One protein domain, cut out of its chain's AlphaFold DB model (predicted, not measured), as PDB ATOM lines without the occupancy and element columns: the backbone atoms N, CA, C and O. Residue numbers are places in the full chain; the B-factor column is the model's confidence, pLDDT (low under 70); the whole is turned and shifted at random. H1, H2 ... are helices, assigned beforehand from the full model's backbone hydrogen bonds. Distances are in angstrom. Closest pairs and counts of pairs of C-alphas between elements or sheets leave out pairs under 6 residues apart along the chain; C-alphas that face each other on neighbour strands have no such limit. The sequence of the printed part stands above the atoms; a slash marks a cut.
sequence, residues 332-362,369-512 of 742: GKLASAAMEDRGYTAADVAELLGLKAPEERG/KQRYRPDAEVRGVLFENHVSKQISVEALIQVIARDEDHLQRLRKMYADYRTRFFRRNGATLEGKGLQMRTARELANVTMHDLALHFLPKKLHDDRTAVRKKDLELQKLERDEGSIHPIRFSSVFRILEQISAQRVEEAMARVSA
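This is residues 332 to 362 and 369 to 512 of the 742 residues of an uncharacterized protein of Candidatus Peribacteria bacterium RIFCSPLOWO2_12_FULL_53_10 (UniProt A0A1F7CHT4). One long helix, H9, runs along the length of the domain, and the shorter H4 and H6 pack on it along one side, between it and the second long helix, H5. Three short helices, H1, H2 and H3, gather at one end of the domain, where H2 alone of the three touches H9, with H9's residues 505 to 510, while H7 and H8 form a crossed pair at the other end, towards the first residues of H9. The printed part has 175 residues with nine named helices, H1 to H9 in chain order, and no named strand; its class is all helix, and its helix packing is mostly crossed. It is compact, with a radius of gyration of the C-alphas of 16.9 A and spans of 49 by 35 by 28 A.

H9, residues 488 to 512, is 35.6 A long, from C-alpha 488 at (-10.194, -50.491, 47.906) to C-alpha 512 at (-41.172, -58.486, 32.180). H5, residues 404 to 424, measures 30.2 A; H8, residues 463 to 477, 20.6 A; H6, residues 431 to 442, 16.8 A. H4 is residues 393 to 400, 10.5 A, and H7 residues 447 to 453, 10.0 A. H1, residues 332 to 341, begins at C-alpha 332, (-29.359, -34.766, 33.150), and is 14.0 A long; H2, residues 346 to 353, is 10.4 A and H3, residues 374 to 383, 14.3 A.

H9 touches H4 with residues 499 to 510 alone, at a shallow tilt of 30 degrees, the same way; their closest C-alphas, of Ala 395 and Val 503, are 4.6 A apart. With residues 488 to 499 alone it touches H6, closest C-alphas Arg 440 and Leu 495, 6.3 A. H9 touches H2 at Leu 353 and Ala 506, their closest C-alphas, 5.5 A. H4 is the hub, touching five helices. H4 and H5 form a helical hairpin at 36 degrees, only just steep, with closest C-alphas Gln 398 and Leu 407, 6.5 A. H5 and H9 are apart. H2 and H3 touch about perpendicular, 77 degrees, closest at C-alphas Ala 347 and Asp 375, 4.7 A. H1 touches H3, closest at C-alphas Gly 332 and Leu 382, 4.2 A. H8 touches H6 at Gly 433 and Glu 477, their closest C-alphas, 4.3 A, and H7 at Ala 451 and Asp 470, 5.0 A. In H1 to H9 every O i to N i+4 pair is within hydrogen-bond range.

The two C-alphas farthest apart, of Gly 343 and Ser 482, are 50.4 A apart. Residues 363 to 368 are not printed; C-alphas 362 and 369 are 11.9 A apart across the cut. Of the links printed whole, none is long. Mean pLDDT of the printed part is 81.0; 27 residues are under 70, among them 356 to 362, 369 to 372 and 383 to 390.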
ATOM      1  N   GLY A 332     -27.915 -35.017  33.127       82.31
ATOM      2  CA  GLY A 332     -29.359 -34.766  33.150       82.31
ATOM      3  C   GLY A 332     -29.996 -34.530  31.782       82.31
ATOM      4  O   GLY A 332     -31.028 -35.128  31.480       82.31
ATOM      5  N   LYS A 333     -29.371 -33.694  30.940       82.44
ATOM      6  CA  LYS A 333     -29.856 -33.411  29.577       82.44
ATOM      7  C   LYS A 333     -29.825 -34.667  28.704       82.44
ATOM      8  O   LYS A 333     -30.823 -34.983  28.066       82.44
ATOM      9  N   LEU A 334     -28.704 -35.392  28.709       84.56
ATOM     10  CA  LEU A 334     -28.547 -36.610  27.910       84.56
ATOM     11  C   LEU A 334     -29.448 -37.743  28.396       84.56
ATOM     12  O   LEU A 334     -30.072 -38.410  27.583       84.56
ATOM     13  N   ALA A 335     -29.549 -37.943  29.706       85.44
ATOM     14  CA  ALA A 335     -30.388 -38.980  30.283       85.44
ATOM     15  C   ALA A 335     -31.881 -38.691  30.056       85.44
ATOM     16  O   ALA A 335     -32.635 -39.614  29.770       85.44
ATOM     17  N   SER A 336     -32.302 -37.421  30.097       85.75
ATOM     18  CA  SER A 336     -33.679 -37.030  29.762       85.75
ATOM     19  C   SER A 336     -33.997 -37.267  28.282       85.75
ATOM     20  O   SER A 336     -35.037 -37.846  27.981       85.75
ATOM     21  N   ALA A 337     -33.088 -36.899  27.372       83.31
ATOM     22  CA  ALA A 337     -33.226 -37.223  25.951       83.31
ATOM     23  C   ALA A 337     -33.283 -38.746  25.733       83.31
ATOM     24  O   ALA A 337     -34.192 -39.239  25.078       83.31
ATOM     25  N   ALA A 338     -32.392 -39.506  26.380       84.50
ATOM     26  CA  ALA A 338     -32.365 -40.965  26.300       84.50
ATOM     27  C   ALA A 338     -33.666 -41.616  26.800       84.50
ATOM     28  O   ALA A 338     -34.141 -42.581  26.203       84.50
ATOM     29  N   MET A 339     -34.263 -41.090  27.873       83.50
ATOM     30  CA  MET A 339     -35.574 -41.533  28.353       83.50
ATOM     31  C   MET A 339     -36.669 -41.288  27.316       83.50
ATOM     32  O   MET A 339     -37.422 -42.211  27.010       83.50
ATOM     33  N   GLU A 340     -36.731 -40.081  26.750       78.38
ATOM     34  CA  GLU A 340     -37.701 -39.721  25.710       78.38
ATOM     35  C   GLU A 340     -37.545 -40.603  24.464       78.38
ATOM     36  O   GLU A 340     -38.529 -41.141  23.949       78.38
ATOM     37  N   ASP A 341     -36.304 -40.853  24.047       73.94
ATOM     38  CA  ASP A 341     -35.981 -41.748  22.939       73.94
ATOM     39  C   ASP A 341     -36.450 -43.185  23.202       73.94
ATOM     40  O   ASP A 341     -36.966 -43.847  22.304       73.94
ATOM     41  N   ARG A 342     -36.328 -43.668  24.446       71.56
ATOM     42  CA  ARG A 342     -36.852 -44.979  24.874       71.56
ATOM     43  C   ARG A 342     -38.372 -44.987  25.072       71.56
ATOM     44  O   ARG A 342     -38.941 -46.048  25.334       71.56
ATOM     45  N   GLY A 343     -39.029 -43.833  24.943       68.81
ATOM     46  CA  GLY A 343     -40.458 -43.655  25.188       68.81
ATOM     47  C   GLY A 343     -40.838 -43.692  26.668       68.81
ATOM     48  O   GLY A 343     -42.010 -43.872  26.976       68.81
ATOM     49  N   TYR A 344     -39.874 -43.542  27.578       79.38
ATOM     50  CA  TYR A 344     -40.119 -43.571  29.013       79.38
ATOM     51  C   TYR A 344     -40.320 -42.174  29.586       79.38
ATOM     52  O   TYR A 344     -39.512 -41.265  29.397       79.38
ATOM     53  N   THR A 345     -41.359 -42.024  30.396       80.19
ATOM     54  CA  THR A 345     -41.492 -40.905  31.324       80.19
ATOM     55  C   THR A 345     -40.695 -41.170  32.608       80.19
ATOM     56  O   THR A 345     -40.282 -42.294  32.902       80.19
ATOM     57  N   ALA A 346     -40.504 -40.140  33.441       83.06
ATOM     58  CA  ALA A 346     -39.899 -40.316  34.767       83.06
ATOM     59  C   ALA A 346     -40.700 -41.270  35.672       83.06
ATOM     60  O   ALA A 346     -40.113 -41.920  36.534       83.06
ATOM     61  N   ALA A 347     -42.016 -41.378  35.463       78.88
ATOM     62  CA  ALA A 347     -42.861 -42.327  36.179       78.88
ATOM     63  C   ALA A 347     -42.595 -43.772  35.728       78.88
ATOM     64  O   ALA A 347     -42.436 -44.645  36.580       78.88
ATOM     65  N   ASP A 348     -42.451 -44.010  34.420       78.69
ATOM     66  CA  ASP A 348     -42.136 -45.342  33.880       78.69
ATOM     67  C   ASP A 348     -40.778 -45.836  34.382       78.69
ATOM     68  O   ASP A 348     -40.635 -46.976  34.826       78.69
ATOM     69  N   VAL A 349     -39.774 -44.955  34.375       86.06
ATOM     70  CA  VAL A 349     -38.443 -45.269  34.905       86.06
ATOM     71  C   VAL A 349     -38.496 -45.533  36.408       86.06
ATOM     72  O   VAL A 349     -37.862 -46.472  36.884       86.06
ATOM     73  N   ALA A 350     -39.266 -44.753  37.168       85.50
ATOM     74  CA  ALA A 350     -39.427 -44.987  38.600       85.50
ATOM     75  C   ALA A 350     -40.042 -46.364  38.906       85.50
ATOM     76  O   ALA A 350     -39.607 -47.043  39.841       85.50
ATOM     77  N   GLU A 351     -41.017 -46.795  38.105       81.19
ATOM     78  CA  GLU A 351     -41.625 -48.123  38.195       81.19
ATOM     79  C   GLU A 351     -40.620 -49.232  37.845       81.19
ATOM     80  O   GLU A 351     -40.480 -50.198  38.595       81.19
ATOM     81  N   LEU A 352     -39.861 -49.067  36.757       84.81
ATOM     82  CA  LEU A 352     -38.814 -50.005  36.335       84.81
ATOM     83  C   LEU A 352     -37.721 -50.168  37.398       84.81
ATOM     84  O   LEU A 352     -37.269 -51.278  37.685       84.81
ATOM     85  N   LEU A 353     -37.349 -49.076  38.061       86.31
ATOM     86  CA  LEU A 353     -36.412 -49.093  39.183       86.31
ATOM     87  C   LEU A 353     -37.051 -49.608  40.487       86.31
ATOM     88  O   LEU A 353     -36.336 -49.945  41.431       86.31
ATOM     89  N   GLY A 354     -38.378 -49.774  40.532       80.81
ATOM     90  CA  GLY A 354     -39.123 -50.335  41.664       80.81
ATOM     91  C   GLY A 354     -39.113 -49.445  42.893       80.81
ATOM     92  O   GLY A 354     -39.047 -49.937  44.020       80.81
ATOM     93  N   LEU A 355     -39.163 -48.135  42.674       81.19
ATOM     94  CA  LEU A 355     -39.211 -47.149  43.742       81.19
ATOM     95  C   LEU A 355     -40.561 -47.232  44.467       81.19
ATOM     96  O   LEU A 355     -41.602 -46.846  43.938       81.19
ATOM     97  N   LYS A 356     -40.544 -47.740  45.703       67.19
ATOM     98  CA  LYS A 356     -41.728 -47.871  46.567       67.19
ATOM     99  C   LYS A 356     -41.798 -46.771  47.618       67.19
ATOM    100  O   LYS A 356     -40.798 -46.137  47.942       67.19
ATOM    101  N   ALA A 357     -42.999 -46.558  48.162       59.47
ATOM    102  CA  ALA A 357     -43.223 -45.610  49.244       59.47
ATOM    103  C   ALA A 357     -42.340 -45.918  50.472       59.47
ATOM    104  O   ALA A 357     -42.117 -47.089  50.782       59.47
ATOM    105  N   PRO A 358     -41.889 -44.900  51.232       54.94
ATOM    106  CA  PRO A 358     -40.993 -45.076  52.378       54.94
ATOM    107  C   PRO A 358     -41.553 -45.907  53.545       54.94
ATOM    108  O   PRO A 358     -40.862 -46.052  54.545       54.94
ATOM    109  N   GLU A 359     -42.789 -46.417  53.477       47.19
ATOM    110  CA  GLU A 359     -43.461 -47.112  54.586       47.19
ATOM    111  C   GLU A 359     -42.740 -48.387  55.051       47.19
ATOM    112  O   GLU A 359     -42.908 -48.789  56.200       47.19
ATOM    113  N   GLU A 360     -41.876 -48.965  54.212       50.91
ATOM    114  CA  GLU A 360     -40.993 -50.088  54.559       50.91
ATOM    115  C   GLU A 360     -39.753 -49.663  55.386       50.91
ATOM    116  O   GLU A 360     -38.966 -50.508  55.811       50.91
ATOM    117  N   ARG A 361     -39.556 -48.361  55.649       51.00
ATOM    118  CA  ARG A 361     -38.414 -47.812  56.399       51.00
ATOM    119  C   ARG A 361     -38.932 -47.043  57.615       51.00
ATOM    120  O   ARG A 361     -39.700 -46.096  57.494       51.00
ATOM    121  N   GLY A 362     -38.559 -47.515  58.800       45.12
ATOM    122  CA  GLY A 362     -39.180 -47.158  60.075       45.12
ATOM    123  C   GLY A 362     -39.404 -45.662  60.343       45.12
ATOM    124  O   GLY A 362     -38.618 -44.809  59.952       45.12
ATOM    125  N   LYS A 369     -45.048 -39.213  53.612       48.19
ATOM    126  CA  LYS A 369     -45.829 -40.274  52.961       48.19
ATOM    127  C   LYS A 369     -46.855 -39.708  51.977       48.19
ATOM    128  O   LYS A 369     -46.988 -40.230  50.880       48.19
ATOM    129  N   GLN A 370     -47.518 -38.607  52.334       48.84
ATOM    130  CA  GLN A 370     -48.509 -37.946  51.474       48.84
ATOM    131  C   GLN A 370     -47.894 -37.158  50.301       48.84
ATOM    132  O   GLN A 370     -48.596 -36.843  49.342       48.84
ATOM    133  N   ARG A 371     -46.593 -36.834  50.355       57.25
ATOM    134  CA  ARG A 371     -45.871 -36.078  49.312       57.25
ATOM    135  C   ARG A 371     -44.879 -36.917  48.503       57.25
ATOM    136  O   ARG A 371     -44.231 -36.370  47.613       57.25
ATOM    137  N   TYR A 372     -44.728 -38.207  48.805       65.19
ATOM    138  CA  TYR A 372     -43.755 -39.065  48.137       65.19
ATOM    139  C   TYR A 372     -44.111 -39.265  46.661       65.19
ATOM    140  O   TYR A 372     -45.217 -39.690  46.329       65.19
ATOM    141  N   ARG A 373     -43.159 -38.940  45.786       72.75
ATOM    142  CA  ARG A 373     -43.294 -38.994  44.329       72.75
ATOM    143  C   ARG A 373     -42.036 -39.641  43.742       72.75
ATOM    144  O   ARG A 373     -41.019 -38.957  43.626       72.75
ATOM    145  N   PRO A 374     -42.071 -40.943  43.416       76.25
ATOM    146  CA  PRO A 374     -40.939 -41.662  42.825       76.25
ATOM    147  C   PRO A 374     -40.358 -40.989  41.574       76.25
ATOM    148  O   PRO A 374     -39.148 -40.911  41.387       76.25
ATOM    149  N   ASP A 375     -41.229 -40.426  40.741       77.12
ATOM    150  CA  ASP A 375     -40.884 -39.654  39.549       77.12
ATOM    151  C   ASP A 375     -40.129 -38.354  39.883       77.12
ATOM    152  O   ASP A 375     -39.307 -37.886  39.093       77.12
ATOM    153  N   ALA A 376     -40.382 -37.757  41.051       77.56
ATOM    154  CA  ALA A 376     -39.614 -36.618  41.541       77.56
ATOM    155  C   ALA A 376     -38.214 -37.043  42.005       77.56
ATOM    156  O   ALA A 376     -37.276 -36.275  41.825       77.56
ATOM    157  N   GLU A 377     -38.041 -38.262  42.530       79.06
ATOM    158  CA  GLU A 377     -36.708 -38.786  42.851       79.06
ATOM    159  C   GLU A 377     -35.875 -39.029  41.590       79.06
ATOM    160  O   GLU A 377     -34.707 -38.644  41.555       79.06
ATOM    161  N   VAL A 378     -36.476 -39.599  40.537       83.25
ATOM    162  CA  VAL A 378     -35.808 -39.764  39.233       83.25
ATOM    163  C   VAL A 378     -35.394 -38.403  38.682       83.25
ATOM    164  O   VAL A 378     -34.231 -38.206  38.337       83.25
ATOM    165  N   ARG A 379     -36.303 -37.421  38.682       78.75
ATOM    166  CA  ARG A 379     -35.982 -36.043  38.278       78.75
ATOM    167  C   ARG A 379     -34.887 -35.420  39.145       78.75
ATOM    168  O   ARG A 379     -33.986 -34.795  38.604       78.75
ATOM    169  N   GLY A 380     -34.907 -35.636  40.457       75.31
ATOM    170  CA  GLY A 380     -33.858 -35.170  41.365       75.31
ATOM    171  C   GLY A 380     -32.481 -35.750  41.029       75.31
ATOM    172  O   GLY A 380     -31.494 -35.022  41.038       75.31
ATOM    173  N   VAL A 381     -32.400 -37.030  40.652       77.81
ATOM    174  CA  VAL A 381     -31.144 -37.643  40.179       77.81
ATOM    175  C   VAL A 381     -30.685 -37.025  38.859       77.81
ATOM    176  O   VAL A 381     -29.502 -36.731  38.707       77.81
ATOM    177  N   LEU A 382     -31.608 -36.800  37.921       77.81
ATOM    178  CA  LEU A 382     -31.296 -36.223  36.612       77.81
ATOM    179  C   LEU A 382     -30.834 -34.762  36.714       77.81
ATOM    180  O   LEU A 382     -29.889 -34.373  36.031       77.81
ATOM    181  N   PHE A 383     -31.496 -33.953  37.543       66.88
ATOM    182  CA  PHE A 383     -31.345 -32.494  37.534       66.88
ATOM    183  C   PHE A 383     -30.583 -31.937  38.727       66.88
ATOM    184  O   PHE A 383     -29.848 -30.968  38.575       66.88
ATOM    185  N   GLU A 384     -30.747 -32.526  39.905       60.69
ATOM    186  CA  GLU A 384     -30.245 -31.940  41.150       60.69
ATOM    187  C   GLU A 384     -29.046 -32.704  41.711       60.69
ATOM    188  O   GLU A 384     -28.428 -32.251  42.671       60.69
ATOM    189  N   ASN A 385     -28.724 -33.873  41.139       57.03
ATOM    190  CA  ASN A 385     -27.684 -34.799  41.606       57.03
ATOM    191  C   ASN A 385     -27.693 -35.006  43.131       57.03
ATOM    192  O   ASN A 385     -26.689 -35.383  43.745       57.03
ATOM    193  N   HIS A 386     -28.843 -34.740  43.752       52.00
ATOM    194  CA  HIS A 386     -29.035 -34.876  45.170       52.00
ATOM    195  C   HIS A 386     -29.137 -36.357  45.471       52.00
ATOM    196  O   HIS A 386     -29.694 -37.128  44.694       52.00
ATOM    197  N   VAL A 387     -28.546 -36.729  46.606       51.25
ATOM    198  CA  VAL A 387     -28.445 -38.085  47.140       51.25
ATOM    199  C   VAL A 387     -29.844 -38.706  47.252       51.25
ATOM    200  O   VAL A 387     -30.446 -38.718  48.327       51.25
ATOM    201  N   SER A 388     -30.372 -39.233  46.145       51.56
ATOM    202  CA  SER A 388     -31.472 -40.181  46.187       51.56
ATOM    203  C   SER A 388     -30.883 -41.443  46.780       51.56
ATOM    204  O   SER A 388     -30.067 -42.121  46.166       51.56
ATOM    205  N   LYS A 389     -31.290 -41.738  48.013       59.44
ATOM    206  CA  LYS A 389     -30.877 -42.943  48.740       59.44
ATOM    207  C   LYS A 389     -31.554 -44.207  48.197       59.44
ATOM    208  O   LYS A 389     -31.428 -45.272  48.806       59.44
ATOM    209  N   GLN A 390     -32.334 -44.116  47.118       68.19
ATOM    210  CA  GLN A 390     -33.126 -45.234  46.596       68.19
ATOM    211  C   GLN A 390     -32.783 -45.619  45.156       68.19
ATOM    212  O   GLN A 390     -32.882 -46.795  44.820       68.19
ATOM    213  N   ILE A 391     -32.284 -44.692  44.339       79.81
ATOM    214  CA  ILE A 391     -32.030 -44.952  42.919       79.81
ATOM    215  C   ILE A 391     -30.571 -45.327  42.683       79.81
ATOM    216  O   ILE A 391     -29.688 -44.504  42.887       79.81
ATOM    217  N   SER A 392     -30.312 -46.542  42.191       86.75
ATOM    218  CA  SER A 392     -29.020 -46.842  41.560       86.75
ATOM    219  C   SER A 392     -28.934 -46.114  40.225       86.75
ATOM    220  O   SER A 392     -29.734 -46.367  39.325       86.75
ATOM    221  N   VAL A 393     -27.955 -45.218  40.104       88.75
ATOM    222  CA  VAL A 393     -27.695 -44.510  38.846       88.75
ATOM    223  C   VAL A 393     -27.250 -45.494  37.768       88.75
ATOM    224  O   VAL A 393     -27.625 -45.338  36.617       88.75
ATOM    225  N   GLU A 394     -26.530 -46.553  38.136       91.75
ATOM    226  CA  GLU A 394     -26.141 -47.597  37.189       91.75
ATOM    227  C   GLU A 394     -27.359 -48.328  36.598       91.75
ATOM    228  O   GLU A 394     -27.462 -48.481  35.383       91.75
ATOM    229  N   ALA A 395     -28.329 -48.701  37.438       90.50
ATOM    230  CA  ALA A 395     -29.585 -49.283  36.969       90.50
ATOM    231  C   ALA A 395     -30.395 -48.295  36.111       90.50
ATOM    232  O   ALA A 395     -30.935 -48.684  35.079       90.50
ATOM    233  N   LEU A 396     -30.441 -47.012  36.495       91.25
ATOM    234  CA  LEU A 396     -31.063 -45.957  35.688       91.25
ATOM    235  C   LEU A 396     -30.421 -45.873  34.298       91.25
ATOM    236  O   LEU A 396     -31.140 -45.886  33.304       91.25
ATOM    237  N   ILE A 397     -29.088 -45.812  34.230       92.69
ATOM    238  CA  ILE A 397     -28.349 -45.731  32.967       92.69
ATOM    239  C   ILE A 397     -28.657 -46.951  32.091       92.69
ATOM    240  O   ILE A 397     -28.925 -46.782  30.906       92.69
ATOM    241  N   GLN A 398     -28.671 -48.157  32.662       92.44
ATOM    242  CA  GLN A 398     -28.997 -49.380  31.923       92.44
ATOM    243  C   GLN A 398     -30.416 -49.368  31.343       92.44
ATOM    244  O   GLN A 398     -30.615 -49.722  30.185       92.44
ATOM    245  N   VAL A 399     -31.402 -48.901  32.113       89.12
ATOM    246  CA  VAL A 399     -32.798 -48.816  31.652       89.12
ATOM    247  C   VAL A 399     -32.950 -47.870  30.453       89.12
ATOM    248  O   VAL A 399     -33.720 -48.155  29.528       89.12
ATOM    249  N   ILE A 400     -32.231 -46.743  30.466       89.38
ATOM    250  CA  ILE A 400     -32.366 -45.676  29.460       89.38
ATOM    251  C   ILE A 400     -31.387 -45.821  28.285       89.38
ATOM    252  O   ILE A 400     -31.567 -45.171  27.255       89.38
ATOM    253  N   ALA A 401     -30.355 -46.658  28.411       88.44
ATOM    254  CA  ALA A 401     -29.429 -46.948  27.326       88.44
ATOM    255  C   ALA A 401     -30.140 -47.689  26.180       88.44
ATOM    256  O   ALA A 401     -31.095 -48.441  26.383       88.44
ATOM    257  N   ARG A 402     -29.675 -47.443  24.950       79.56
ATOM    258  CA  ARG A 402     -30.199 -48.102  23.738       79.56
ATOM    259  C   ARG A 402     -29.356 -49.314  23.350       79.56
ATOM    260  O   ARG A 402     -29.893 -50.336  22.947       79.56
ATOM    261  N   ASP A 403     -28.046 -49.167  23.494       82.12
ATOM    262  CA  ASP A 403     -27.015 -50.140  23.162       82.12
ATOM    263  C   ASP A 403     -25.803 -49.945  24.093       82.12
ATOM    264  O   ASP A 403     -25.784 -49.045  24.944       82.12
ATOM    265  N   GLU A 404     -24.794 -50.804  23.938       87.81
ATOM    266  CA  GLU A 404     -23.582 -50.788  24.761       87.81
ATOM    267  C   GLU A 404     -22.760 -49.499  24.573       87.81
ATOM    268  O   GLU A 404     -22.244 -48.951  25.546       87.81
ATOM    269  N   ASP A 405     -22.680 -48.948  23.360       87.06
ATOM    270  CA  ASP A 405     -21.923 -47.714  23.103       87.06
ATOM    271  C   ASP A 405     -22.566 -46.515  23.816       87.06
ATOM    272  O   ASP A 405     -21.887 -45.695  24.450       87.06
ATOM    273  N   HIS A 406     -23.898 -46.431  23.774       87.25
ATOM    274  CA  HIS A 406     -24.660 -45.411  24.475       87.25
ATOM    275  C   HIS A 406     -24.555 -45.569  25.998       87.25
ATOM    276  O   HIS A 406     -24.366 -44.571  26.701       87.25
ATOM    277  N   LEU A 407     -24.601 -46.804  26.510       89.81
ATOM    278  CA  LEU A 407     -24.364 -47.120  27.922       89.81
ATOM    279  C   LEU A 407     -23.003 -46.583  28.388       89.81
ATOM    280  O   LEU A 407     -22.926 -45.860  29.387       89.81
ATOM    281  N   GLN A 408     -21.929 -46.877  27.650       90.31
ATOM    282  CA  GLN A 408     -20.585 -46.407  27.992       90.31
ATOM    283  C   GLN A 408     -20.480 -44.878  27.923       90.31
ATOM    284  O   GLN A 408     -19.855 -44.259  28.793       90.31
ATOM    285  N   ARG A 409     -21.144 -44.239  26.949       89.44
ATOM    286  CA  ARG A 409     -21.214 -42.772  26.860       89.44
ATOM    287  C   ARG A 409     -21.902 -42.159  28.081       89.44
ATOM    288  O   ARG A 409     -21.359 -41.220  28.662       89.44
ATOM    289  N   LEU A 410     -23.057 -42.685  28.493       89.31
ATOM    290  CA  LEU A 410     -23.801 -42.192  29.661       89.31
ATOM    291  C   LEU A 410     -23.013 -42.387  30.964       89.31
ATOM    292  O   LEU A 410     -22.917 -41.449  31.758       89.31
ATOM    293  N   ARG A 411     -22.381 -43.554  31.155       89.69
ATOM    294  CA  ARG A 411     -21.500 -43.826  32.306       89.69
ATOM    295  C   ARG A 411     -20.330 -42.853  32.376       89.69
ATOM    296  O   ARG A 411     -20.076 -42.274  33.431       89.69
ATOM    297  N   LYS A 412     -19.635 -42.642  31.253       89.19
ATOM    298  CA  LYS A 412     -18.514 -41.700  31.179       89.19
ATOM    299  C   LYS A 412     -18.965 -40.278  31.507       89.19
ATOM    300  O   LYS A 412     -18.346 -39.622  32.336       89.19
ATOM    301  N   MET A 413     -20.077 -39.833  30.925       87.69
ATOM    302  CA  MET A 413     -20.635 -38.508  31.194       87.69
ATOM    303  C   MET A 413     -21.019 -38.316  32.661       87.69
ATOM    304  O   MET A 413     -20.765 -37.249  33.222       87.69
ATOM    305  N   TYR A 414     -21.594 -39.338  33.299       87.62
ATOM    306  CA  TYR A 414     -21.870 -39.306  34.731       87.62
ATOM    307  C   TYR A 414     -20.576 -39.213  35.552       87.62
ATOM    308  O   TYR A 414     -20.464 -38.353  36.425       87.62
ATOM    309  N   ALA A 415     -19.571 -40.038  35.247       86.12
ATOM    310  CA  ALA A 415     -18.286 -40.023  35.944       86.12
ATOM    311  C   ALA A 415     -17.552 -38.677  35.803       86.12
ATOM    312  O   ALA A 415     -17.049 -38.148  36.798       86.12
ATOM    313  N   ASP A 416     -17.541 -38.092  34.603       85.06
ATOM    314  CA  ASP A 416     -16.950 -36.780  34.325       85.06
ATOM    315  C   ASP A 416     -17.702 -35.671  35.079       85.06
ATOM    316  O   ASP A 416     -17.088 -34.821  35.734       85.06
ATOM    317  N   TYR A 417     -19.041 -35.720  35.060       82.50
ATOM    318  CA  TYR A 417     -19.892 -34.800  35.811       82.50
ATOM    319  C   TYR A 417     -19.614 -34.872  37.325       82.50
ATOM    320  O   TYR A 417     -19.377 -33.837  37.953       82.50
ATOM    321  N   ARG A 418     -19.574 -36.076  37.915       82.00
ATOM    322  CA  ARG A 418     -19.321 -36.267  39.356       82.00
ATOM    323  C   ARG A 418     -17.900 -35.903  39.760       82.00
ATOM    324  O   ARG A 418     -17.710 -35.272  40.794       82.00
ATOM    325  N   THR A 419     -16.911 -36.218  38.928       81.38
ATOM    326  CA  THR A 419     -15.517 -35.816  39.158       81.38
ATOM    327  C   THR A 419     -15.399 -34.300  39.271       81.38
ATOM    328  O   THR A 419     -14.809 -33.795  40.226       81.38
ATOM    329  N   ARG A 420     -16.008 -33.562  38.337       78.44
ATOM    330  CA  ARG A 420     -16.038 -32.098  38.388       78.44
ATOM    331  C   ARG A 420     -16.764 -31.590  39.632       78.44
ATOM    332  O   ARG A 420     -16.247 -30.704  40.300       78.44
ATOM    333  N   PHE A 421     -17.922 -32.164  39.958       79.88
ATOM    334  CA  PHE A 421     -18.684 -31.794  41.152       79.88
ATOM    335  C   PHE A 421     -17.859 -31.955  42.437       79.88
ATOM    336  O   PHE A 421     -17.834 -31.052  43.271       79.88
ATOM    337  N   PHE A 422     -17.163 -33.082  42.614       77.44
ATOM    338  CA  PHE A 422     -16.351 -33.307  43.811       77.44
ATOM    339  C   PHE A 422     -15.135 -32.388  43.879       77.44
ATOM    340  O   PHE A 422     -14.845 -31.872  44.957       77.44
ATOM    341  N   ARG A 423     -14.481 -32.130  42.738       76.44
ATOM    342  CA  ARG A 423     -13.375 -31.168  42.657       76.44
ATOM    343  C   ARG A 423     -13.823 -29.761  43.030       76.44
ATOM    344  O   ARG A 423     -13.227 -29.179  43.923       76.44
ATOM    345  N   ARG A 424     -14.900 -29.251  42.417       75.88
ATOM    346  CA  ARG A 424     -15.427 -27.899  42.691       75.88
ATOM    347  C   ARG A 424     -15.828 -27.706  44.155       75.88
ATOM    348  O   ARG A 424     -15.616 -26.633  44.702       75.88
ATOM    349  N   ASN A 425     -16.333 -28.755  44.801       71.31
ATOM    350  CA  ASN A 425     -16.691 -28.741  46.221       71.31
ATOM    351  C   ASN A 425     -15.503 -28.953  47.176       71.31
ATOM    352  O   ASN A 425     -15.718 -29.197  48.364       71.31
ATOM    353  N   GLY A 426     -14.263 -28.909  46.679       62.41
ATOM    354  CA  GLY A 426     -13.060 -29.018  47.502       62.41
ATOM    355  C   GLY A 426     -12.912 -30.369  48.199       62.41
ATOM    356  O   GLY A 426     -12.249 -30.462  49.231       62.41
ATOM    357  N   ALA A 427     -13.543 -31.429  47.683       64.75
ATOM    358  CA  ALA A 427     -13.286 -32.760  48.203       64.75
ATOM    359  C   ALA A 427     -11.848 -33.144  47.828       64.75
ATOM    360  O   ALA A 427     -11.534 -33.238  46.642       64.75
ATOM    361  N   THR A 428     -11.001 -33.422  48.822       62.62
ATOM    362  CA  THR A 428      -9.643 -33.985  48.674       62.62
ATOM    363  C   THR A 428      -9.679 -35.449  48.213       62.62
ATOM    364  O   THR A 428      -8.982 -36.318  48.723       62.62
ATOM    365  N   LEU A 429     -10.575 -35.758  47.277       68.50
ATOM    366  CA  LEU A 429     -10.785 -37.086  46.736       68.50
ATOM    367  C   LEU A 429     -10.100 -37.175  45.385       68.50
ATOM    368  O   LEU A 429     -10.567 -36.617  44.392       68.50
ATOM    369  N   GLU A 430      -9.030 -37.953  45.344       71.38
ATOM    370  CA  GLU A 430      -8.304 -38.262  44.121       71.38
ATOM    371  C   GLU A 430      -8.145 -39.775  43.949       71.38
ATOM    372  O   GLU A 430      -8.469 -40.576  44.834       71.38
ATOM    373  N   GLY A 431      -7.701 -40.185  42.760       82.19
ATOM    374  CA  GLY A 431      -7.396 -41.580  42.449       82.19
ATOM    375  C   GLY A 431      -8.515 -42.557  42.831       82.19
ATOM    376  O   GLY A 431      -9.660 -42.433  42.388       82.19
ATOM    377  N   LYS A 432      -8.171 -43.556  43.654       84.12
ATOM    378  CA  LYS A 432      -9.085 -44.637  44.062       84.12
ATOM    379  C   LYS A 432     -10.184 -44.178  45.023       84.12
ATOM    380  O   LYS A 432     -11.257 -44.774  45.016       84.12
ATOM    381  N   GLY A 433      -9.945 -43.125  45.803       86.31
ATOM    382  CA  GLY A 433     -10.934 -42.538  46.706       86.31
ATOM    383  C   GLY A 433     -12.120 -41.942  45.956       86.31
ATOM    384  O   GLY A 433     -13.280 -42.279  46.206       86.31
ATOM    385  N   LEU A 434     -11.814 -41.141  44.934       84.62
ATOM    386  CA  LEU A 434     -12.812 -40.590  44.018       84.62
ATOM    387  C   LEU A 434     -13.579 -41.697  43.278       84.62
ATOM    388  O   LEU A 434     -14.807 -41.673  43.231       84.62
ATOM    389  N   GLN A 435     -12.861 -42.695  42.751       87.56
ATOM    390  CA  GLN A 435     -13.474 -43.853  42.088       87.56
ATOM    391  C   GLN A 435     -14.419 -44.610  43.025       87.56
ATOM    392  O   GLN A 435     -15.523 -44.969  42.617       87.56
ATOM    393  N   MET A 436     -14.017 -44.827  44.282       89.06
ATOM    394  CA  MET A 436     -14.850 -45.467  45.299       89.06
ATOM    395  C   MET A 436     -16.135 -44.678  45.521       89.06
ATOM    396  O   MET A 436     -17.210 -45.274  45.499       89.06
ATOM    397  N   ARG A 437     -16.049 -43.353  45.679       87.06
ATOM    398  CA  ARG A 437     -17.225 -42.509  45.898       87.06
ATOM    399  C   ARG A 437     -18.189 -42.540  44.715       87.06
ATOM    400  O   ARG A 437     -19.381 -42.756  44.921       87.06
ATOM    401  N   THR A 438     -17.680 -42.400  43.490       86.69
ATOM    402  CA  THR A 438     -18.500 -42.477  42.271       86.69
ATOM    403  C   THR A 438     -19.144 -43.857  42.118       86.69
ATOM    404  O   THR A 438     -20.343 -43.936  41.860       86.69
ATOM    405  N   ALA A 439     -18.407 -44.949  42.356       88.81
ATOM    406  CA  ALA A 439     -18.962 -46.306  42.335       88.81
ATOM    407  C   ALA A 439     -20.061 -46.497  43.394       88.81
ATOM    408  O   ALA A 439     -21.062 -47.171  43.155       88.81
ATOM    409  N   ARG A 440     -19.905 -45.867  44.562       88.81
ATOM    410  CA  ARG A 440     -20.894 -45.905  45.643       88.81
ATOM    411  C   ARG A 440     -22.191 -45.196  45.261       88.81
ATOM    412  O   ARG A 440     -23.267 -45.682  45.597       88.81
ATOM    413  N   GLU A 441     -22.096 -44.066  44.566       84.69
ATOM    414  CA  GLU A 441     -23.258 -43.337  44.044       84.69
ATOM    415  C   GLU A 441     -23.930 -44.083  42.883       84.69
ATOM    416  O   GLU A 441     -25.152 -44.217  42.882       84.69
ATOM    417  N   LEU A 442     -23.148 -44.675  41.972       87.12
ATOM    418  CA  LEU A 442     -23.651 -45.550  40.905       87.12
ATOM    419  C   LEU A 442     -24.463 -46.726  41.463       87.12
ATOM    420  O   LEU A 442     -25.599 -46.973  41.043       87.12
ATOM    421  N   ALA A 443     -23.918 -47.398  42.475       86.69
ATOM    422  CA  ALA A 443     -24.588 -48.489  43.168       86.69
ATOM    423  C   ALA A 443     -25.700 -48.006  44.119       86.69
ATOM    424  O   ALA A 443     -26.492 -48.824  44.578       86.69
ATOM    425  N   ASN A 444     -25.773 -46.703  44.424       85.31
ATOM    426  CA  ASN A 444     -26.571 -46.092  45.491       85.31
ATOM    427  C   ASN A 444     -26.473 -46.851  46.827       85.31
ATOM    428  O   ASN A 444     -27.419 -47.479  47.318       85.31
ATOM    429  N   VAL A 445     -25.271 -46.795  47.391       86.31
ATOM    430  CA  VAL A 445     -24.904 -47.371  48.685       86.31
ATOM    431  C   VAL A 445     -24.448 -46.229  49.590       86.31
ATOM    432  O   VAL A 445     -23.572 -45.445  49.222       86.31
ATOM    433  N   THR A 446     -25.020 -46.075  50.785       84.94
ATOM    434  CA  THR A 446     -24.501 -45.080  51.740       84.94
ATOM    435  C   THR A 446     -23.235 -45.601  52.430       84.94
ATOM    436  O   THR A 446     -22.975 -46.802  52.427       84.94
ATOM    437  N   MET A 447     -22.421 -44.727  53.038       85.88
ATOM    438  CA  MET A 447     -21.258 -45.200  53.814       85.88
ATOM    439  C   MET A 447     -21.682 -46.085  54.987       85.88
ATOM    440  O   MET A 447     -21.006 -47.062  55.296       85.88
ATOM    441  N   HIS A 448     -22.848 -45.795  55.567       86.31
ATOM    442  CA  HIS A 448     -23.465 -46.624  56.589       86.31
ATOM    443  C   HIS A 448     -23.787 -48.030  56.067       86.31
ATOM    444  O   HIS A 448     -23.366 -49.009  56.676       86.31
ATOM    445  N   ASP A 449     -24.458 -48.140  54.915       86.69
ATOM    446  CA  ASP A 449     -24.784 -49.443  54.317       86.69
ATOM    447  C   ASP A 449     -23.507 -50.225  53.990       86.69
ATOM    448  O   ASP A 449     -23.396 -51.412  54.296       86.69
ATOM    449  N   LEU A 450     -22.494 -49.542  53.447       89.19
ATOM    450  CA  LEU A 450     -21.194 -50.147  53.182       89.19
ATOM    451  C   LEU A 450     -20.526 -50.646  54.474       89.19
ATOM    452  O   LEU A 450     -19.973 -51.742  54.486       89.19
ATOM    453  N   ALA A 451     -20.615 -49.898  55.579       89.38
ATOM    454  CA  ALA A 451     -20.083 -50.314  56.876       89.38
ATOM    455  C   ALA A 451     -20.744 -51.602  57.391       89.38
ATOM    456  O   ALA A 451     -20.047 -52.477  57.911       89.38
ATOM    457  N   LEU A 452     -22.058 -51.757  57.197       89.69
ATOM    458  CA  LEU A 452     -22.786 -52.977  57.562       89.69
ATOM    459  C   LEU A 452     -22.282 -54.205  56.788       89.69
ATOM    460  O   LEU A 452     -22.204 -55.289  57.366       89.69
ATOM    461  N   HIS A 453     -21.864 -54.053  55.526       89.88
ATOM    462  CA  HIS A 453     -21.273 -55.151  54.746       89.88
ATOM    463  C   HIS A 453     -19.927 -55.644  55.296       89.88
ATOM    464  O   HIS A 453     -19.587 -56.815  55.124       89.88
ATOM    465  N   PHE A 454     -19.168 -54.780  55.974       88.38
ATOM    466  CA  PHE A 454     -17.900 -55.143  56.617       88.38
ATOM    467  C   PHE A 454     -18.065 -55.601  58.074       88.38
ATOM    468  O   PHE A 454     -17.073 -55.955  58.719       88.38
ATOM    469  N   LEU A 455     -19.295 -55.618  58.598       89.44
ATOM    470  CA  LEU A 455     -19.601 -56.049  59.956       89.44
ATOM    471  C   LEU A 455     -20.361 -57.385  59.980       89.44
ATOM    472  O   LEU A 455     -21.258 -57.614  59.166       89.44
ATOM    473  N   PRO A 456     -20.073 -58.263  60.959       88.31
ATOM    474  CA  PRO A 456     -20.929 -59.405  61.255       88.31
ATOM    475  C   PRO A 456     -22.364 -58.954  61.546       88.31
ATOM    476  O   PRO A 456     -22.561 -57.996  62.291       88.31
ATOM    477  N   LYS A 457     -23.366 -59.705  61.065       88.56
ATOM    478  CA  LYS A 457     -24.799 -59.394  61.269       88.56
ATOM    479  C   LYS A 457     -25.175 -59.120  62.732       88.56
ATOM    480  O   LYS A 457     -26.012 -58.274  63.004       88.56
ATOM    481  N   LYS A 458     -24.521 -59.797  63.684       90.50
ATOM    482  CA  LYS A 458     -24.742 -59.612  65.132       90.50
ATOM    483  C   LYS A 458     -24.390 -58.204  65.643       90.50
ATOM    484  O   LYS A 458     -24.824 -57.848  66.728       90.50
ATOM    485  N   LEU A 459     -23.584 -57.444  64.900       87.00
ATOM    486  CA  LEU A 459     -23.129 -56.096  65.255       87.00
ATOM    487  C   LEU A 459     -23.845 -54.996  64.459       87.00
ATOM    488  O   LEU A 459     -23.478 -53.832  64.579       87.00
ATOM    489  N   HIS A 460     -24.843 -55.335  63.635       88.12
ATOM    490  CA  HIS A 460     -25.555 -54.351  62.809       88.12
ATOM    491  C   HIS A 460     -26.361 -53.350  63.648       88.12
ATOM    492  O   HIS A 460     -26.424 -52.177  63.292       88.12
ATOM    493  N   ASP A 461     -26.889 -53.780  64.796       88.94
ATOM    494  CA  ASP A 461     -27.642 -52.908  65.708       88.94
ATOM    495  C   ASP A 461     -26.741 -52.115  66.678       88.94
ATOM    496  O   ASP A 461     -27.196 -51.180  67.346       88.94
ATOM    497  N   ASP A 462     -25.444 -52.441  66.749       88.56
ATOM    498  CA  ASP A 462     -24.481 -51.707  67.567       88.56
ATOM    499  C   ASP A 462     -24.029 -50.432  66.843       88.56
ATOM    500  O   ASP A 462     -23.088 -50.416  66.044       88.56
ATOM    501  N   ARG A 463     -24.684 -49.317  67.183       87.94
ATOM    502  CA  ARG A 463     -24.383 -47.984  66.635       87.94
ATOM    503  C   ARG A 463     -22.909 -47.601  66.753       87.94
ATOM    504  O   ARG A 463     -22.402 -46.903  65.876       87.94
ATOM    505  N   THR A 464     -22.222 -48.035  67.807       88.00
ATOM    506  CA  THR A 464     -20.814 -47.691  68.040       88.00
ATOM    507  C   THR A 464     -19.915 -48.476  67.095       88.00
ATOM    508  O   THR A 464     -19.044 -47.892  66.446       88.00
ATOM    509  N   ALA A 465     -20.160 -49.783  66.955       85.44
ATOM    510  CA  ALA A 465     -19.431 -50.634  66.018       85.44
ATOM    511  C   ALA A 465     -19.632 -50.178  64.564       85.44
ATOM    512  O   ALA A 465     -18.658 -50.043  63.817       85.44
ATOM    513  N   VAL A 466     -20.874 -49.863  64.185       86.44
ATOM    514  CA  VAL A 466     -21.200 -49.365  62.842       86.44
ATOM    515  C   VAL A 466     -20.544 -48.019  62.575       86.44
ATOM    516  O   VAL A 466     -19.891 -47.857  61.545       86.44
ATOM    517  N   ARG A 467     -20.629 -47.067  63.514       86.62
ATOM    518  CA  ARG A 467     -19.980 -45.759  63.356       86.62
ATOM    519  C   ARG A 467     -18.462 -45.886  63.246       86.62
ATOM    520  O   ARG A 467     -17.857 -45.170  62.453       86.62
ATOM    521  N   LYS A 468     -17.843 -46.804  63.991       88.44
ATOM    522  CA  LYS A 468     -16.401 -47.060  63.892       88.44
ATOM    523  C   LYS A 468     -16.014 -47.535  62.489       88.44
ATOM    524  O   LYS A 468     -15.058 -47.009  61.929       88.44
ATOM    525  N   LYS A 469     -16.766 -48.471  61.896       89.31
ATOM    526  CA  LYS A 469     -16.481 -48.944  60.529       89.31
ATOM    527  C   LYS A 469     -16.806 -47.932  59.441       89.31
ATOM    528  O   LYS A 469     -16.033 -47.807  58.498       89.31
ATOM    529  N   ASP A 470     -17.881 -47.174  59.600       88.69
ATOM    530  CA  ASP A 470     -18.212 -46.039  58.735       88.69
ATOM    531  C   ASP A 470     -17.065 -45.010  58.692       88.69
ATOM    532  O   ASP A 470     -16.643 -44.599  57.614       88.69
ATOM    533  N   LEU A 471     -16.483 -44.668  59.849       85.81
ATOM    534  CA  LEU A 471     -15.321 -43.777  59.927       85.81
ATOM    535  C   LEU A 471     -14.061 -44.380  59.289       85.81
ATOM    536  O   LEU A 471     -13.321 -43.665  58.621       85.81
ATOM    537  N   GLU A 472     -13.803 -45.680  59.463       87.50
ATOM    538  CA  GLU A 472     -12.681 -46.347  58.786       87.50
ATOM    539  C   GLU A 472     -12.823 -46.312  57.258       87.50
ATOM    540  O   GLU A 472     -11.844 -46.065  56.554       87.50
ATOM    541  N   LEU A 473     -14.036 -46.519  56.740       89.12
ATOM    542  CA  LEU A 473     -14.323 -46.418  55.311       89.12
ATOM    543  C   LEU A 473     -14.202 -44.978  54.806       89.12
ATOM    544  O   LEU A 473     -13.710 -44.780  53.702       89.12
ATOM    545  N   GLN A 474     -14.621 -43.975  55.586       86.75
ATOM    546  CA  GLN A 474     -14.449 -42.561  55.223       86.75
ATOM    547  C   GLN A 474     -12.972 -42.185  55.142       86.75
ATOM    548  O   GLN A 474     -12.574 -41.493  54.209       86.75
ATOM    549  N   LYS A 475     -12.153 -42.694  56.068       84.62
ATOM    550  CA  LYS A 475     -10.698 -42.532  56.003       84.62
ATOM    551  C   LYS A 475     -10.111 -43.193  54.763       84.62
ATOM    552  O   LYS A 475      -9.289 -42.581  54.105       84.62
ATOM    553  N   LEU A 476     -10.553 -44.406  54.415       87.62
ATOM    554  CA  LEU A 476     -10.141 -45.060  53.169       87.62
ATOM    555  C   LEU A 476     -10.564 -44.249  51.934       87.62
ATOM    556  O   LEU A 476      -9.752 -44.048  51.044       87.62
ATOM    557  N   GLU A 477     -11.810 -43.765  51.875       87.19
ATOM    558  CA  GLU A 477     -12.316 -42.952  50.756       87.19
ATOM    559  C   GLU A 477     -11.458 -41.693  50.558       87.19
ATOM    560  O   GLU A 477     -11.200 -41.313  49.423       87.19
ATOM    561  N   ARG A 478     -10.970 -41.087  51.645       81.12
ATOM    562  CA  ARG A 478     -10.117 -39.887  51.630       81.12
ATOM    563  C   ARG A 478      -8.613 -40.165  51.590       81.12
ATOM    564  O   ARG A 478      -7.843 -39.215  51.635       81.12
ATOM    565  N   ASP A 479      -8.209 -41.434  51.544       78.31
ATOM    566  CA  ASP A 479      -6.804 -41.858  51.646       78.31
ATOM    567  C   ASP A 479      -6.096 -41.298  52.908       78.31
ATOM    568  O   ASP A 479      -4.912 -40.971  52.926       78.31
ATOM    569  N   GLU A 480      -6.855 -41.147  54.001       74.06
ATOM    570  CA  GLU A 480      -6.379 -40.617  55.279       74.06
ATOM    571  C   GLU A 480      -5.697 -41.721  56.110       74.06
ATOM    572  O   GLU A 480      -6.349 -42.480  56.839       74.06
ATOM    573  N   GLY A 481      -4.365 -41.768  56.054       64.75
ATOM    574  CA  GLY A 481      -3.521 -42.627  56.891       64.75
ATOM    575  C   GLY A 481      -2.642 -43.585  56.087       64.75
ATOM    576  O   GLY A 481      -2.901 -43.876  54.931       64.75
ATOM    577  N   SER A 482      -1.571 -44.095  56.698       59.59
ATOM    578  CA  SER A 482      -0.607 -44.968  56.007       59.59
ATOM    579  C   SER A 482      -1.035 -46.437  55.934       59.59
ATOM    580  O   SER A 482      -0.516 -47.196  55.117       59.59
ATOM    581  N   ILE A 483      -1.957 -46.867  56.803       72.12
ATOM    582  CA  ILE A 483      -2.405 -48.259  56.901       72.12
ATOM    583  C   ILE A 483      -3.927 -48.288  57.032       72.12
ATOM    584  O   ILE A 483      -4.486 -47.921  58.066       72.12
ATOM    585  N   HIS A 484      -4.589 -48.798  55.995       77.75
ATOM    586  CA  HIS A 484      -6.028 -49.030  56.006       77.75
ATOM    587  C   HIS A 484      -6.342 -50.512  56.273       77.75
ATOM    588  O   HIS A 484      -5.874 -51.382  55.531       77.75
ATOM    589  N   PRO A 485      -7.169 -50.833  57.289       81.69
ATOM    590  CA  PRO A 485      -7.619 -52.205  57.545       81.69
ATOM    591  C   PRO A 485      -8.460 -52.786  56.399       81.69
ATOM    592  O   PRO A 485      -8.470 -53.995  56.171       81.69
ATOM    593  N   ILE A 486      -9.180 -51.921  55.684       85.69
ATOM    594  CA  ILE A 486     -10.023 -52.263  54.538       85.69
ATOM    595  C   ILE A 486      -9.306 -51.804  53.268       85.69
ATOM    596  O   ILE A 486      -8.758 -50.708  53.220       85.69
ATOM    597  N   ARG A 487      -9.316 -52.639  52.224       88.00
ATOM    598  CA  ARG A 487      -8.704 -52.324  50.926       88.00
ATOM    599  C   ARG A 487      -9.754 -51.869  49.917       88.00
ATOM    600  O   ARG A 487     -10.838 -52.448  49.861       88.00
ATOM    601  N   PHE A 488      -9.372 -50.939  49.038       89.88
ATOM    602  CA  PHE A 488     -10.194 -50.491  47.906       89.88
ATOM    603  C   PHE A 488     -10.749 -51.647  47.064       89.88
ATOM    604  O   PHE A 488     -11.933 -51.662  46.756       89.88
ATOM    605  N   SER A 489      -9.934 -52.658  46.746       89.50
ATOM    606  CA  SER A 489     -10.365 -53.822  45.954       89.50
ATOM    607  C   SER A 489     -11.536 -54.580  46.589       89.50
ATOM    608  O   SER A 489     -12.428 -55.049  45.889       89.50
ATOM    609  N   SER A 490     -11.551 -54.689  47.921       90.56
ATOM    610  CA  SER A 490     -12.637 -55.347  48.649       90.56
ATOM    611  C   SER A 490     -13.921 -54.526  48.593       90.56
ATOM    612  O   SER A 490     -14.998 -55.100  48.458       90.56
ATOM    613  N   VAL A 491     -13.801 -53.197  48.675       92.69
ATOM    614  CA  VAL A 491     -14.933 -52.272  48.549       92.69
ATOM    615  C   VAL A 491     -15.513 -52.316  47.139       92.69
ATOM    616  O   VAL A 491     -16.712 -52.535  46.997       92.69
ATOM    617  N   PHE A 492     -14.678 -52.174  46.103       92.88
ATOM    618  CA  PHE A 492     -15.131 -52.189  44.710       92.88
ATOM    619  C   PHE A 492     -15.887 -53.467  44.369       92.88
ATOM    620  O   PHE A 492     -16.987 -53.381  43.839       92.88
ATOM    621  N   ARG A 493     -15.387 -54.630  44.800       92.69
ATOM    622  CA  ARG A 493     -16.085 -55.906  44.602       92.69
ATOM    623  C   ARG A 493     -17.499 -55.908  45.196       92.69
ATOM    624  O   ARG A 493     -18.415 -56.437  44.579       92.69
ATOM    625  N   ILE A 494     -17.687 -55.341  46.392       92.75
ATOM    626  CA  ILE A 494     -19.012 -55.254  47.030       92.75
ATOM    627  C   ILE A 494     -19.922 -54.311  46.238       92.75
ATOM    628  O   ILE A 494     -21.076 -54.645  45.984       92.75
ATOM    629  N   LEU A 495     -19.411 -53.146  45.833       91.69
ATOM    630  CA  LEU A 495     -20.189 -52.164  45.077       91.69
ATOM    631  C   LEU A 495     -20.588 -52.693  43.698       91.69
ATOM    632  O   LEU A 495     -21.740 -52.530  43.310       91.69
ATOM    633  N   GLU A 496     -19.684 -53.382  43.002       91.44
ATOM    634  CA  GLU A 496     -19.960 -54.056  41.729       91.44
ATOM    635  C   GLU A 496     -21.040 -55.126  41.884       91.44
ATOM    636  O   GLU A 496     -21.968 -55.163  41.084       91.44
ATOM    637  N   GLN A 497     -20.977 -55.950  42.936       91.94
ATOM    638  CA  GLN A 497     -22.000 -56.965  43.214       91.94
ATOM    639  C   GLN A 497     -23.377 -56.346  43.475       91.94
ATOM    640  O   GLN A 497     -24.364 -56.781  42.886       91.94
ATOM    641  N   ILE A 498     -23.451 -55.314  44.322       89.88
ATOM    642  CA  ILE A 498     -24.715 -54.616  44.616       89.88
ATOM    643  C   ILE A 498     -25.259 -53.949  43.353       89.88
ATOM    644  O   ILE A 498     -26.455 -54.015  43.075       89.88
ATOM    645  N   SER A 499     -24.382 -53.308  42.581       89.38
ATOM    646  CA  SER A 499     -24.755 -52.647  41.337       89.38
ATOM    647  C   SER A 499     -25.278 -53.649  40.311       89.38
ATOM    648  O   SER A 499     -26.332 -53.416  39.729       89.38
ATOM    649  N   ALA A 500     -24.591 -54.780  40.130       90.00
ATOM    650  CA  ALA A 500     -25.012 -55.848  39.231       90.00
ATOM    651  C   ALA A 500     -26.381 -56.410  39.626       90.00
ATOM    652  O   ALA A 500     -27.241 -56.539  38.765       90.00
ATOM    653  N   GLN A 501     -26.620 -56.645  40.920       91.00
ATOM    654  CA  GLN A 501     -27.920 -57.109  41.404       91.00
ATOM    655  C   GLN A 501     -29.039 -56.103  41.090       91.00
ATOM    656  O   GLN A 501     -30.102 -56.484  40.611       91.00
ATOM    657  N   ARG A 502     -28.814 -54.801  41.316       88.56
ATOM    658  CA  ARG A 502     -29.823 -53.769  41.012       88.56
ATOM    659  C   ARG A 502     -30.082 -53.624  39.517       88.56
ATOM    660  O   ARG A 502     -31.221 -53.390  39.120       88.56
ATOM    661  N   VAL A 503     -29.040 -53.760  38.698       91.06
ATOM    662  CA  VAL A 503     -29.173 -53.814  37.238       91.06
ATOM    663  C   VAL A 503     -29.980 -55.041  36.836       91.06
ATOM    664  O   VAL A 503     -30.919 -54.903  36.067       91.06
ATOM    665  N   GLU A 504     -29.677 -56.217  37.381       90.62
ATOM    666  CA  GLU A 504     -30.411 -57.453  37.103       90.62
ATOM    667  C   GLU A 504     -31.893 -57.322  37.477       90.62
ATOM    668  O   GLU A 504     -32.755 -57.636  36.664       90.62
ATOM    669  N   GLU A 505     -32.211 -56.769  38.650       88.94
ATOM    670  CA  GLU A 505     -33.591 -56.509  39.079       88.94
ATOM    671  C   GLU A 505     -34.324 -55.534  38.141       88.94
ATOM    672  O   GLU A 505     -35.483 -55.765  37.780       88.94
ATOM    673  N   ALA A 506     -33.661 -54.450  37.725       87.69
ATOM    674  CA  ALA A 506     -34.229 -53.486  36.787       87.69
ATOM    675  C   ALA A 506     -34.430 -54.107  35.396       87.69
ATOM    676  O   ALA A 506     -35.503 -53.969  34.811       87.69
ATOM    677  N   MET A 507     -33.445 -54.848  34.888       86.75
ATOM    678  CA  MET A 507     -33.503 -55.503  33.581       86.75
ATOM    679  C   MET A 507     -34.489 -56.671  33.556       86.75
ATOM    680  O   MET A 507     -35.146 -56.884  32.540       86.75
ATOM    681  N   ALA A 508     -34.674 -57.382  34.668       84.44
ATOM    682  CA  ALA A 508     -35.728 -58.379  34.816       84.44
ATOM    683  C   ALA A 508     -37.115 -57.731  34.718       84.44
ATOM    684  O   ALA A 508     -37.993 -58.267  34.048       84.44
ATOM    685  N   ARG A 509     -37.311 -56.546  35.317       81.19
ATOM    686  CA  ARG A 509     -38.561 -55.782  35.163       81.19
ATOM    687  C   ARG A 509     -38.737 -55.234  33.757       81.19
ATOM    688  O   ARG A 509     -39.851 -55.284  33.260       81.19
ATOM    689  N   VAL A 510     -37.668 -54.762  33.110       77.75
ATOM    690  CA  VAL A 510     -37.700 -54.376  31.689       77.75
ATOM    691  C   VAL A 510     -38.110 -55.569  30.829       77.75
ATOM    692  O   VAL A 510     -39.022 -55.433  30.030       77.75
ATOM    693  N   SER A 511     -37.521 -56.744  31.050       72.25
ATOM    694  CA  SER A 511     -37.857 -57.975  30.318       72.25
ATOM    695  C   SER A 511     -39.286 -58.443  30.611       72.25
ATOM    696  O   SER A 511     -39.968 -58.972  29.742       72.25
ATOM    697  N   ALA A 512     -39.780 -58.221  31.830       66.25
ATOM    698  CA  ALA A 512     -41.172 -58.486  32.180       66.25
ATOM    699  C   ALA A 512     -42.153 -57.528  31.478       66.25
ATOM    700  O   ALA A 512     -43.319 -57.884  31.335       66.25
TER     701      ALA A 512